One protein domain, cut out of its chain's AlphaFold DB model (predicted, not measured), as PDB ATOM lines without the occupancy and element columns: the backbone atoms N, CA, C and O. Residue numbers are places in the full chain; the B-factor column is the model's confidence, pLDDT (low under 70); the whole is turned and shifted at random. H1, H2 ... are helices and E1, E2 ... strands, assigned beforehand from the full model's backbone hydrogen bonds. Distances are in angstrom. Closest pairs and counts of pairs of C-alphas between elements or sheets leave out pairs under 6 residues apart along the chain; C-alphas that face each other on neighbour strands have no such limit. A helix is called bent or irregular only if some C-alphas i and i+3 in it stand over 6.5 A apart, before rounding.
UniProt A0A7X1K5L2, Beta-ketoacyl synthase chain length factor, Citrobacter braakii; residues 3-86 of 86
ATOM      1  N   LEU A   3     -43.190 -10.392  -5.155       98.19
ATOM      2  CA  LEU A   3     -42.804 -11.213  -4.014       98.19
ATOM      3  C   LEU A   3     -43.466 -12.584  -4.173       98.19
ATOM      4  O   LEU A   3     -44.692 -12.670  -4.181       98.19
ATOM      5  N   LEU A   4     -42.658 -13.631  -4.306       98.06
ATOM      6  CA  LEU A   4     -43.097 -15.022  -4.267       98.06
ATOM      7  C   LEU A   4     -42.698 -15.606  -2.912       98.06
ATOM      8  O   LEU A   4     -41.538 -15.489  -2.518       98.06
ATOM      9  N   VAL A   5     -43.644 -16.225  -2.210       97.88
ATOM     10  CA  VAL A   5     -43.394 -16.886  -0.925       97.88
ATOM     11  C   VAL A   5     -43.871 -18.327  -1.017       97.88
ATOM     12  O   VAL A   5     -45.011 -18.564  -1.403       97.88
ATOM     13  N   ASP A   6     -42.995 -19.255  -0.653       97.88
ATOM     14  CA  ASP A   6     -43.288 -20.679  -0.504       97.88
ATOM     15  C   ASP A   6     -43.018 -21.083   0.946       97.88
ATOM     16  O   ASP A   6     -41.976 -20.726   1.498       97.88
ATOM     17  N   PHE A   7     -43.963 -21.756   1.592       97.00
ATOM     18  CA  PHE A   7     -43.866 -22.099   3.007       97.00
ATOM     19  C   PHE A   7     -44.759 -23.291   3.336       97.00
ATOM     20  O   PHE A   7     -45.844 -23.414   2.775       97.00
ATOM     21  N   ASP A   8     -44.335 -24.081   4.318       95.69
ATOM     22  CA  ASP A   8     -45.167 -25.092   4.966       95.69
ATOM     23  C   ASP A   8     -45.160 -24.889   6.483       95.69
ATOM     24  O   ASP A   8     -44.206 -24.373   7.077       95.69
ATOM     25  N   GLY A   9     -46.258 -25.292   7.121       95.50
ATOM     26  CA  GLY A   9     -46.396 -25.310   8.574       95.50
ATOM     27  C   GLY A   9     -45.864 -26.598   9.202       95.50
ATOM     28  O   GLY A   9     -45.583 -27.581   8.525       95.50
ATOM     29  N   LEU A  10     -45.777 -26.608  10.534       95.81
ATOM     30  CA  LEU A  10     -45.535 -27.839  11.283       95.81
ATOM     31  C   LEU A  10     -46.712 -28.793  11.052       95.81
ATOM     32  O   LEU A  10     -47.856 -28.439  11.352       95.81
ATOM     33  N   LEU A  11     -46.434 -30.000  10.567       94.81
ATOM     34  CA  LEU A  11     -47.474 -30.994  10.348       94.81
ATOM     35  C   LEU A  11     -47.760 -31.761  11.653       94.81
ATOM     36  O   LEU A  11     -46.836 -32.365  12.210       94.81
ATOM     37  N   PRO A  12     -49.014 -31.780  12.148       95.38
ATOM     38  CA  PRO A  12     -49.350 -32.466  13.392       95.38
ATOM     39  C   PRO A  12     -48.999 -33.959  13.377       95.38
ATOM     40  O   PRO A  12     -49.227 -34.645  12.381       95.38
ATOM     41  N   GLU A  13     -48.519 -34.473  14.514       94.94
ATOM     42  CA  GLU A  13     -48.034 -35.858  14.661       94.94
ATOM     43  C   GLU A  13     -49.057 -36.917  14.241       94.94
ATOM     44  O   GLU A  13     -48.703 -37.947  13.669       94.94
ATOM     45  N   PHE A  14     -50.350 -36.658  14.452       95.12
ATOM     46  CA  PHE A  14     -51.402 -37.616  14.114       95.12
ATOM     47  C   PHE A  14     -51.566 -37.860  12.602       95.12
ATOM     48  O   PHE A  14     -52.202 -38.841  12.222       95.12
ATOM     49  N   TYR A  15     -50.979 -37.025  11.733       94.50
ATOM     50  CA  TYR A  15     -50.931 -37.277  10.288       94.50
ATOM     51  C   TYR A  15     -49.762 -38.173   9.864       94.50
ATOM     52  O   TYR A  15     -49.798 -38.727   8.767       94.50
ATOM     53  N   HIS A  16     -48.733 -38.346  10.703       93.38
ATOM     54  CA  HIS A  16     -47.439 -38.903  10.280       93.38
ATOM     55  C   HIS A  16     -47.518 -40.357   9.813       93.38
ATOM     56  O   HIS A  16     -46.786 -40.751   8.912       93.38
ATOM     57  N   ALA A  17     -48.438 -41.150  10.370       92.56
ATOM     58  CA  ALA A  17     -48.563 -42.575  10.055       92.56
ATOM     59  C   ALA A  17     -48.890 -42.869   8.576       92.56
ATOM     60  O   ALA A  17     -48.606 -43.964   8.099       92.56
ATOM     61  N   GLY A  18     -49.499 -41.916   7.860       90.69
ATOM     62  CA  GLY A  18     -49.862 -42.063   6.446       90.69
ATOM     63  C   GLY A  18     -48.870 -41.442   5.462       90.69
ATOM     64  O   GLY A  18     -49.119 -41.492   4.259       90.69
ATOM     65  N   LEU A  19     -47.791 -40.821   5.945       90.62
ATOM     66  CA  LEU A  19     -46.891 -40.044   5.095       90.62
ATOM     67  C   LEU A  19     -45.751 -40.895   4.538       90.62
ATOM     68  O   LEU A  19     -45.290 -41.833   5.196       90.62
ATOM     69  N   PRO A  20     -45.227 -40.536   3.352       88.56
ATOM     70  CA  PRO A  20     -43.944 -41.046   2.901       88.56
ATOM     71  C   PRO A  20     -42.864 -40.795   3.970       88.56
ATOM     72  O   PRO A  20     -42.787 -39.682   4.492       88.56
ATOM     73  N   PRO A  21     -41.974 -41.763   4.263       86.25
ATOM     74  CA  PRO A  21     -40.974 -41.623   5.327       86.25
ATOM     75  C   PRO A  21     -40.033 -40.419   5.185       86.25
ATOM     76  O   PRO A  21     -39.444 -39.983   6.168       86.25
ATOM     77  N   GLN A  22     -39.851 -39.915   3.962       87.00
ATOM     78  CA  GLN A  22     -38.978 -38.776   3.673       87.00
ATOM     79  C   GLN A  22     -39.719 -37.435   3.645       87.00
ATOM     80  O   GLN A  22     -39.065 -36.405   3.527       87.00
ATOM     81  N   MET A  23     -41.051 -37.420   3.750       88.69
ATOM     82  CA  MET A  23     -41.815 -36.183   3.629       88.69
ATOM     83  C   MET A  23     -41.458 -35.212   4.771       88.69
ATOM     84  O   MET A  23     -41.543 -35.587   5.944       88.69
ATOM     85  N   PRO A  24     -41.077 -33.960   4.462       91.38
ATOM     86  CA  PRO A  24     -40.855 -32.935   5.473       91.38
ATOM     87  C   PRO A  24     -42.119 -32.681   6.303       91.38
ATOM     88  O   PRO A  24     -43.193 -32.448   5.761       91.38
ATOM     89  N   VAL A  25     -41.979 -32.697   7.630       94.12
ATOM     90  CA  VAL A  25     -43.063 -32.368   8.584       94.12
ATOM     91  C   VAL A  25     -42.773 -31.104   9.396       94.12
ATOM     92  O   VAL A  25     -43.574 -30.703  10.238       94.12
ATOM     93  N   TRP A  26     -41.607 -30.497   9.182       94.25
ATOM     94  CA  TRP A  26     -41.125 -29.312   9.884       94.25
ATOM     95  C   TRP A  26     -41.488 -28.031   9.120       94.25
ATOM     96  O   TRP A  26     -41.515 -28.040   7.890       94.25
ATOM     97  N   PRO A  27     -41.739 -26.916   9.832       96.75
ATOM     98  CA  PRO A  27     -42.114 -25.660   9.198       96.75
ATOM     99  C   PRO A  27     -40.929 -24.995   8.496       96.75
ATOM    100  O   PRO A  27     -39.798 -25.040   8.988       96.75
ATOM    101  N   TYR A  28     -41.198 -24.290   7.401       97.00
ATOM    102  CA  TYR A  28     -40.211 -23.460   6.711       97.00
ATOM    103  C   TYR A  28     -40.878 -22.329   5.934       97.00
ATOM    104  O   TYR A  28     -42.075 -22.375   5.676       97.00
ATOM    105  N   ALA A  29     -40.089 -21.337   5.520       97.75
ATOM    106  CA  ALA A  29     -40.506 -20.360   4.522       97.75
ATOM    107  C   ALA A  29     -39.313 -19.913   3.665       97.75
ATOM    108  O   ALA A  29     -38.204 -19.730   4.169       97.75
ATOM    109  N   LEU A  30     -39.565 -19.692   2.378       98.12
ATOM    110  CA  LEU A  30     -38.681 -19.037   1.425       98.12
ATOM    111  C   LEU A  30     -39.426 -17.864   0.791       98.12
ATOM    112  O   LEU A  30     -40.522 -18.033   0.267       98.12
ATOM    113  N   ALA A  31     -38.796 -16.691   0.768       98.25
ATOM    114  CA  ALA A  31     -39.290 -15.526   0.050       98.25
ATOM    115  C   ALA A  31     -38.288 -15.100  -1.030       98.25
ATOM    116  O   ALA A  31     -37.107 -14.900  -0.742       98.25
ATOM    117  N   LEU A  32     -38.764 -14.932  -2.264       97.75
ATOM    118  CA  LEU A  32     -37.987 -14.454  -3.407       97.75
ATOM    119  C   LEU A  32     -38.624 -13.182  -3.970       97.75
ATOM    120  O   LEU A  32     -39.837 -13.117  -4.169       97.75
ATOM    121  N   VAL A  33     -37.804 -12.176  -4.281       97.81
ATOM    122  CA  VAL A  33     -38.238 -11.011  -5.062       97.81
ATOM    123  C   VAL A  33     -37.847 -11.242  -6.513       97.81
ATOM    124  O   VAL A  33     -36.667 -11.245  -6.853       97.81
ATOM    125  N   ILE A  34     -38.845 -11.432  -7.364       97.12
ATOM    126  CA  ILE A  34     -38.674 -11.738  -8.781       97.12
ATOM    127  C   ILE A  34     -38.847 -10.457  -9.599       97.12
ATOM    128  O   ILE A  34     -39.783  -9.669  -9.399       97.12
ATOM    129  N   GLU A  35     -37.942 -10.244 -10.545       98.06
ATOM    130  CA  GLU A  35     -38.007  -9.166 -11.526       98.06
ATOM    131  C   GLU A  35     -37.860  -9.698 -12.950       98.06
ATOM    132  O   GLU A  35     -37.456 -10.838 -13.164       98.06
ATOM    133  N   ALA A  36     -38.266  -8.884 -13.926       97.69
ATOM    134  CA  ALA A  36     -38.131  -9.251 -15.325       97.69
ATOM    135  C   ALA A  36     -36.642  -9.334 -15.689       97.69
ATOM    136  O   ALA A  36     -35.882  -8.411 -15.404       97.69
ATOM    137  N   GLY A  37     -36.244 -10.430 -16.326       97.00
ATOM    138  CA  GLY A  37     -34.861 -10.697 -16.691       97.00
ATOM    139  C   GLY A  37     -34.701 -12.107 -17.245       97.00
ATOM    140  O   GLY A  37     -35.675 -12.842 -17.398       97.00
ATOM    141  N   ASN A  38     -33.463 -12.469 -17.553       96.50
ATOM    142  CA  ASN A  38     -33.097 -13.758 -18.141       96.50
ATOM    143  C   ASN A  38     -31.941 -14.446 -17.400       96.50
ATOM    144  O   ASN A  38     -31.420 -15.434 -17.894       96.50
ATOM    145  N   THR A  39     -31.553 -13.964 -16.214       96.81
ATOM    146  CA  THR A  39     -30.462 -14.543 -15.407       96.81
ATOM    147  C   THR A  39     -30.683 -16.018 -15.080       96.81
ATOM    148  O   THR A  39     -29.723 -16.772 -14.958       96.81
ATOM    149  N   LEU A  40     -31.943 -16.427 -14.934       97.06
ATOM    150  CA  LEU A  40     -32.346 -17.813 -14.744       97.06
ATOM    151  C   LEU A  40     -33.384 -18.181 -15.803       97.06
ATOM    152  O   LEU A  40     -34.349 -17.442 -16.006       97.06
ATOM    153  N   SER A  41     -33.217 -19.342 -16.426       97.50
ATOM    154  CA  SER A  41     -34.234 -19.992 -17.251       97.50
ATOM    155  C   SER A  41     -34.659 -21.308 -16.613       97.50
ATOM    156  O   SER A  41     -33.859 -21.969 -15.948       97.50
ATOM    157  N   CYS A  42     -35.923 -21.682 -16.807       96.88
ATOM    158  CA  CYS A  42     -36.469 -22.944 -16.330       96.88
ATOM    159  C   CYS A  42     -37.178 -23.672 -17.473       96.88
ATOM    160  O   CYS A  42     -38.034 -23.093 -18.141       96.88
ATOM    161  N   GLU A  43     -36.855 -24.947 -17.650       97.62
ATOM    162  CA  GLU A  43     -37.462 -25.840 -18.636       97.62
ATOM    163  C   GLU A  43     -38.074 -27.056 -17.937       97.62
ATOM    164  O   GLU A  43     -37.605 -27.484 -16.880       97.62
ATOM    165  N   THR A  44     -39.144 -27.611 -18.508       97.00
ATOM    166  CA  THR A  44     -39.843 -28.766 -17.930       97.00
ATOM    167  C   THR A  44     -39.646 -30.018 -18.771       97.00
ATOM    168  O   THR A  44     -39.924 -30.012 -19.970       97.00
ATOM    169  N   HIS A  45     -39.284 -31.123 -18.123       95.06
ATOM    170  CA  HIS A  45     -39.226 -32.454 -18.732       95.06
ATOM    171  C   HIS A  45     -40.171 -33.419 -18.012       95.06
ATOM    172  O   HIS A  45     -40.513 -33.216 -16.851       95.06
ATOM    173  N   ALA A  46     -40.590 -34.494 -18.680       94.88
ATOM    174  CA  ALA A  46     -41.417 -35.517 -18.044       94.88
ATOM    175  C   ALA A  46     -40.619 -36.278 -16.973       94.88
ATOM    176  O   ALA A  46     -39.565 -36.844 -17.271       94.88
ATOM    177  N   ASN A  47     -41.156 -36.357 -15.754       93.38
ATOM    178  CA  ASN A  47     -40.613 -37.210 -14.707       93.38
ATOM    179  C   ASN A  47     -41.244 -38.605 -14.797       93.38
ATOM    180  O   ASN A  47     -42.419 -38.792 -14.493       93.38
ATOM    181  N   ARG A  48     -40.464 -39.595 -15.240       88.25
ATOM    182  CA  ARG A  48     -40.936 -40.985 -15.382       88.25
ATOM    183  C   ARG A  48     -40.775 -41.812 -14.106       88.25
ATOM    184  O   ARG A  48     -41.286 -42.927 -14.050       88.25
ATOM    185  N   ARG A  49     -40.023 -41.306 -13.127       83.44
ATOM    186  CA  ARG A  49     -39.740 -41.969 -11.850       83.44
ATOM    187  C   ARG A  49     -39.771 -40.926 -10.735       83.44
ATOM    188  O   ARG A  49     -38.716 -40.440 -10.337       83.44
ATOM    189  N   PRO A  50     -40.970 -40.527 -10.287       80.94
ATOM    190  CA  PRO A  50     -41.077 -39.624  -9.159       80.94
ATOM    191  C   PRO A  50     -40.528 -40.269  -7.894       80.94
ATOM    192  O   PRO A  50     -40.864 -41.403  -7.560       80.94
ATOM    193  N   GLU A  51     -39.683 -39.512  -7.208       80.69
ATOM    194  CA  GLU A  51     -39.184 -39.808  -5.874       80.69
ATOM    195  C   GLU A  51     -39.601 -38.651  -4.971       80.69
ATOM    196  O   GLU A  51     -39.550 -37.495  -5.396       80.69
ATOM    197  N   GLU A  52     -40.024 -38.967  -3.747       80.69
ATOM    198  CA  GLU A  52     -40.377 -37.956  -2.752       80.69
ATOM    199  C   GLU A  52     -39.087 -37.417  -2.118       80.69
ATOM    200  O   GLU A  52     -38.383 -38.175  -1.437       80.69
ATOM    201  N   PRO A  53     -38.720 -36.146  -2.352       83.81
ATOM    202  CA  PRO A  53     -37.474 -35.612  -1.837       83.81
ATOM    203  C   PRO A  53     -37.585 -35.296  -0.342       83.81
ATOM    204  O   PRO A  53     -38.556 -34.706   0.119       83.81
ATOM    205  N   ALA A  54     -36.511 -35.563   0.405       86.56
ATOM    206  CA  ALA A  54     -36.413 -35.197   1.822       86.56
ATOM    207  C   ALA A  54     -36.375 -33.679   2.097       86.56
ATOM    208  O   ALA A  54     -36.379 -33.248   3.249       86.56
ATOM    209  N   LEU A  55     -36.270 -32.858   1.048       92.31
ATOM    210  CA  LEU A  55     -36.204 -31.405   1.137       92.31
ATOM    211  C   LEU A  55     -37.291 -30.795   0.239       92.31
ATOM    212  O   LEU A  55     -37.363 -31.183  -0.930       92.31
ATOM    213  N   PRO A  56     -38.078 -29.814   0.715       93.69
ATOM    214  CA  PRO A  56     -39.060 -29.118  -0.113       93.69
ATOM    215  C   PRO A  56     -38.430 -28.503  -1.365       93.69
ATOM    216  O   PRO A  56     -37.265 -28.092  -1.355       93.69
ATOM    217  N   GLN A  57     -39.194 -28.430  -2.455       94.50
ATOM    218  CA  GLN A  57     -38.671 -28.035  -3.767       94.50
ATOM    219  C   GLN A  57     -38.038 -26.633  -3.758       94.50
ATOM    220  O   GLN A  57     -36.972 -26.431  -4.343       94.50
ATOM    221  N   SER A  58     -38.641 -25.676  -3.053       96.50
ATOM    222  CA  SER A  58     -38.113 -24.315  -2.902       96.50
ATOM    223  C   SER A  58     -36.771 -24.276  -2.165       96.50
ATOM    224  O   SER A  58     -35.871 -23.526  -2.542       96.50
ATOM    225  N   LEU A  59     -36.582 -25.126  -1.158       96.94
ATOM    226  CA  LEU A  59     -35.320 -25.235  -0.429       96.94
ATOM    227  C   LEU A  59     -34.261 -26.006  -1.221       96.94
ATOM    228  O   LEU A  59     -33.076 -25.679  -1.127       96.94
ATOM    229  N   GLN A  60     -34.661 -26.972  -2.054       96.56
ATOM    230  CA  GLN A  60     -33.759 -27.559  -3.048       96.56
ATOM    231  C   GLN A  60     -33.274 -26.489  -4.031       96.56
ATOM    232  O   GLN A  60     -32.064 -26.349  -4.209       96.56
ATOM    233  N   PHE A  61     -34.188 -25.690  -4.598       97.62
ATOM    234  CA  PHE A  61     -33.842 -24.551  -5.451       97.62
ATOM    235  C   PHE A  61     -32.855 -23.615  -4.750       97.62
ATOM    236  O   PHE A  61     -31.786 -23.342  -5.293       97.62
ATOM    237  N   LEU A  62     -33.176 -23.171  -3.528       97.94
ATOM    238  CA  LEU A  62     -32.334 -22.254  -2.761       97.94
ATOM    239  C   LEU A  62     -30.927 -22.827  -2.560       97.94
ATOM    240  O   LEU A  62     -29.944 -22.115  -2.755       97.94
ATOM    241  N   ARG A  63     -30.814 -24.112  -2.207       97.44
ATOM    242  CA  ARG A  63     -29.522 -24.783  -2.019       97.44
ATOM    243  C   ARG A  63     -28.664 -24.723  -3.281       97.44
ATOM    244  O   ARG A  63     -27.495 -24.366  -3.182       97.44
ATOM    245  N   HIS A  64     -29.219 -25.076  -4.439       97.75
ATOM    246  CA  HIS A  64     -28.479 -25.050  -5.705       97.75
ATOM    247  C   HIS A  64     -28.164 -23.612  -6.148       97.75
ATOM    248  O   HIS A  64     -27.042 -23.319  -6.557       97.75
ATOM    249  N   TYR A  65     -29.116 -22.692  -5.974       97.19
ATOM    250  CA  TYR A  65     -28.942 -21.277  -6.289       97.19
ATOM    251  C   TYR A  65     -27.810 -20.630  -5.477       97.19
ATOM    252  O   TYR A  65     -26.971 -19.937  -6.053       97.19
ATOM    253  N   LEU A  66     -27.755 -20.876  -4.161       97.50
ATOM    254  CA  LEU A  66     -26.714 -20.353  -3.264       97.50
ATOM    255  C   LEU A  66     -25.342 -21.000  -3.479       97.50
ATOM    256  O   LEU A  66     -24.326 -20.402  -3.138       97.50
ATOM    257  N   ARG A  67     -25.301 -22.215  -4.035       97.75
ATOM    258  CA  ARG A  67     -24.056 -22.889  -4.438       97.75
ATOM    259  C   ARG A  67     -23.496 -22.389  -5.765       97.75
ATOM    260  O   ARG A  67     -22.450 -22.869  -6.183       97.75
ATOM    261  N   ASP A  68     -24.191 -21.454  -6.405       96.25
ATOM    262  CA  ASP A  68     -23.841 -20.918  -7.715       96.25
ATOM    263  C   ASP A  68     -23.694 -22.008  -8.790       96.25
ATOM    264  O   ASP A  68     -22.857 -21.949  -9.689       96.25
ATOM    265  N   GLU A  69     -24.529 -23.047  -8.696       98.06
ATOM    266  CA  GLU A  69     -24.548 -24.108  -9.695       98.06
ATOM    267  C   GLU A  69     -25.127 -23.570 -11.010       98.06
ATOM    268  O   GLU A  69     -26.224 -23.008 -11.048       98.06
ATOM    269  N   ARG A  70     -24.389 -23.752 -12.112       97.44
ATOM    270  CA  ARG A  70     -24.786 -23.238 -13.433       97.44
ATOM    271  C   ARG A  70     -26.062 -23.891 -13.962       97.44
ATOM    272  O   ARG A  70     -26.836 -23.246 -14.662       97.44
ATOM    273  N   GLN A  71     -26.267 -25.168 -13.662       98.12
ATOM    274  CA  GLN A  71     -27.435 -25.924 -14.093       98.12
ATOM    275  C   GLN A  71     -27.770 -26.995 -13.061       98.12
ATOM    276  O   GLN A  71     -26.879 -27.703 -12.598       98.12
ATOM    277  N   PHE A  72     -29.050 -27.122 -12.730       97.69
ATOM    278  CA  PHE A  72     -29.550 -28.134 -11.805       97.69
ATOM    279  C   PHE A  72     -31.006 -28.480 -12.121       97.69
ATOM    280  O   PHE A  72     -31.732 -27.683 -12.713       97.69
ATOM    281  N   THR A  73     -31.441 -29.666 -11.703       96.31
ATOM    282  CA  THR A  73     -32.801 -30.155 -11.948       96.31
ATOM    283  C   THR A  73     -33.499 -30.435 -10.633       96.31
ATOM    284  O   THR A  73     -32.969 -31.152  -9.787       96.31
ATOM    285  N   LEU A  74     -34.703 -29.892 -10.473       95.56
ATOM    286  CA  LEU A  74     -35.549 -30.143  -9.316       95.56
ATOM    287  C   LEU A  74     -36.624 -31.169  -9.684       95.56
ATOM    288  O   LEU A  74     -37.359 -30.953 -10.657       95.56
ATOM    289  N   PRO A  75     -36.752 -32.274  -8.935       93.25
ATOM    290  CA  PRO A  75     -37.842 -33.207  -9.141       93.25
ATOM    291  C   PRO A  75     -39.166 -32.603  -8.656       93.25
ATOM    292  O   PRO A  75     -39.227 -31.882  -7.661       93.25
ATOM    293  N   GLY A  76     -40.235 -32.903  -9.382       89.75
ATOM    294  CA  GLY A  76     -41.617 -32.810  -8.927       89.75
ATOM    295  C   GLY A  76     -42.350 -34.116  -9.235       89.75
ATOM    296  O   GLY A  76     -41.780 -35.031  -9.836       89.75
ATOM    297  N   GLU A  77     -43.630 -34.198  -8.872       86.75
ATOM    298  CA  GLU A  77     -44.422 -35.435  -8.988       86.75
ATOM    299  C   GLU A  77     -44.496 -35.974 -10.430       86.75
ATOM    300  O   GLU A  77     -44.431 -37.174 -10.671       86.75
ATOM    301  N   ARG A  78     -44.622 -35.089 -11.425       91.06
ATOM    302  CA  ARG A  78     -44.758 -35.479 -12.846       91.06
ATOM    303  C   ARG A  78     -43.772 -34.794 -13.771       91.06
ATOM    304  O   ARG A  78     -43.605 -35.214 -14.915       91.06
ATOM    305  N   LEU A  79     -43.141 -33.732 -13.289       94.75
ATOM    306  CA  LEU A  79     -42.254 -32.886 -14.066       94.75
ATOM    307  C   LEU A  79     -40.907 -32.772 -13.369       94.75
ATOM    308  O   LEU A  79     -40.826 -32.750 -12.144       94.75
ATOM    309  N   LEU A  80     -39.865 -32.689 -14.176       95.88
ATOM    310  CA  LEU A  80     -38.538 -32.256 -13.780       95.88
ATOM    311  C   LEU A  80     -38.382 -30.801 -14.209       95.88
ATOM    312  O   LEU A  80     -38.694 -30.476 -15.354       95.88
ATOM    313  N   TRP A  81     -37.889 -29.959 -13.310       96.81
ATOM    314  CA  TRP A  81     -37.675 -28.534 -13.547       96.81
ATOM    315  C   TRP A  81     -36.181 -28.277 -13.680       96.81
ATOM    316  O   TRP A  81     -35.462 -28.267 -12.680       96.81
ATOM    317  N   GLN A  82     -35.701 -28.123 -14.909       97.69
ATOM    318  CA  GLN A  82     -34.300 -27.850 -15.195       97.69
ATOM    319  C   GLN A  82     -34.058 -26.345 -15.186       97.69
ATOM    320  O   GLN A  82     -34.528 -25.622 -16.062       97.69
ATOM    321  N   TRP A  83     -33.297 -25.888 -14.202       98.25
ATOM    322  CA  TRP A  83     -32.872 -24.505 -14.061       98.25
ATOM    323  C   TRP A  83     -31.487 -24.315 -14.664       98.25
ATOM    324  O   TRP A  83     -30.592 -25.127 -14.436       98.25
ATOM    325  N   THR A  84     -31.299 -23.229 -15.408       98.19
ATOM    326  CA  THR A  84     -29.993 -22.821 -15.938       98.19
ATOM    327  C   THR A  84     -29.746 -21.350 -15.624       98.19
ATOM    328  O   THR A  84     -30.594 -20.500 -15.900       98.19
ATOM    329  N   ARG A  85     -28.578 -21.051 -15.052       97.00
ATOM    330  CA  ARG A  85     -28.064 -19.691 -14.871       97.00
ATOM    331  C   ARG A  85     -27.298 -19.274 -16.127       97.00
ATOM    332  O   ARG A  85     -26.422 -20.017 -16.581       97.00
ATOM    333  N   GLN A  86     -27.663 -18.119 -16.686       92.25
ATOM    334  CA  GLN A  86     -26.996 -17.525 -17.852       92.25
ATOM    335  C   GLN A  86     -25.649 -16.905 -17.477       92.25
ATOM    336  O   GLN A  86     -25.556 -16.336 -16.366       92.25
TER     337      GLN A  86
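What this domain is: This is residues 3 to 86 of the 86 residues of the protein "Beta-ketoacyl synthase chain length factor" of Citrobacter braakii (UniProt A0A7X1K5L2). Helix H2 sits between two small sheets, with the three-stranded sheet E3, E5, E4 over one side of it and the two-stranded ribbon E1, E2 near its other side. The stretch between E1 and E2, which holds the short helix H1, reaches far from this body and makes one end of the longest axis. The printed part has 84 residues, with two named helices and five named strands in the order E1, H1, E2, E3, H2, E4, E5; both sheets are antiparallel, and the class is mixed, helices and strands. The whole is only just loose, close to compact, with a radius of gyration of the C-alphas of 14.5 A and spans of 44 by 31 by 20 A.

Where its parts are: E1 is residues 3 to 8, 16.7 A long, and begins at C-alpha 3 at (-42.804, -11.213, -4.014). H1 is residues 13 to 18, 10.5 A; it is irregular, with C-alphas 14 and 17 7.0 A apart. E2 is residues 28 to 34, 19.5 A, and E3 is residues 40 to 46, 20.2 A. H2 is residues 57 to 66, 14.2 A, with C-alpha 57 at (-38.671, -28.035, -3.767). E4 is residues 71 to 75, 13.6 A, and E5 is residues 79 to 85, 19.4 A, ending at C-alpha 85 at (-28.064, -19.691, -14.871).

How they stand to each other: In the larger sheet E5 is the inner strand. E3 and E5 are antiparallel at 156 degrees, with N 43 and O 82 within hydrogen-bond range at 2.9 A. E4 and E5 form a hairpin, antiparallel at 159 degrees, with N 74 and O 81 at 2.8 A. H2 is on this sheet, over E5 and E4, at a height over the sheet of 9.3 A; with the sheet it makes two layers, a helix on one face. It runs along the strands, at 9 degrees to E4 on the local plane; the closest C-alphas of the two are those of Gln 57 and Leu 74, 6.7 A apart. E3, H2 and E4 are a split strand-helix-strand unit, two strands running the same way with E5 between them, and its crossover is left-handed. E1 and E2 are antiparallel at 166 degrees, with N 6 and O 30 at 2.9 A. The closest C-alphas of E2 and H2, those of Leu 30 and Ser 58, are 6.8 A apart. H1 is apart from H2, E3, E4 and E5. In H2 every O i to N i+4 pair is within hydrogen-bond range; in H1 0 of 2 are, beside 2 of 3 O i to N i+3 pairs.

The domain as a whole: The two C-alphas farthest apart, those of Phe 14 and Gln 86, are 45.0 A apart. The printed part has no cut and no long link. The mean pLDDT of the printed part is 94.4, and no printed residue is under 70.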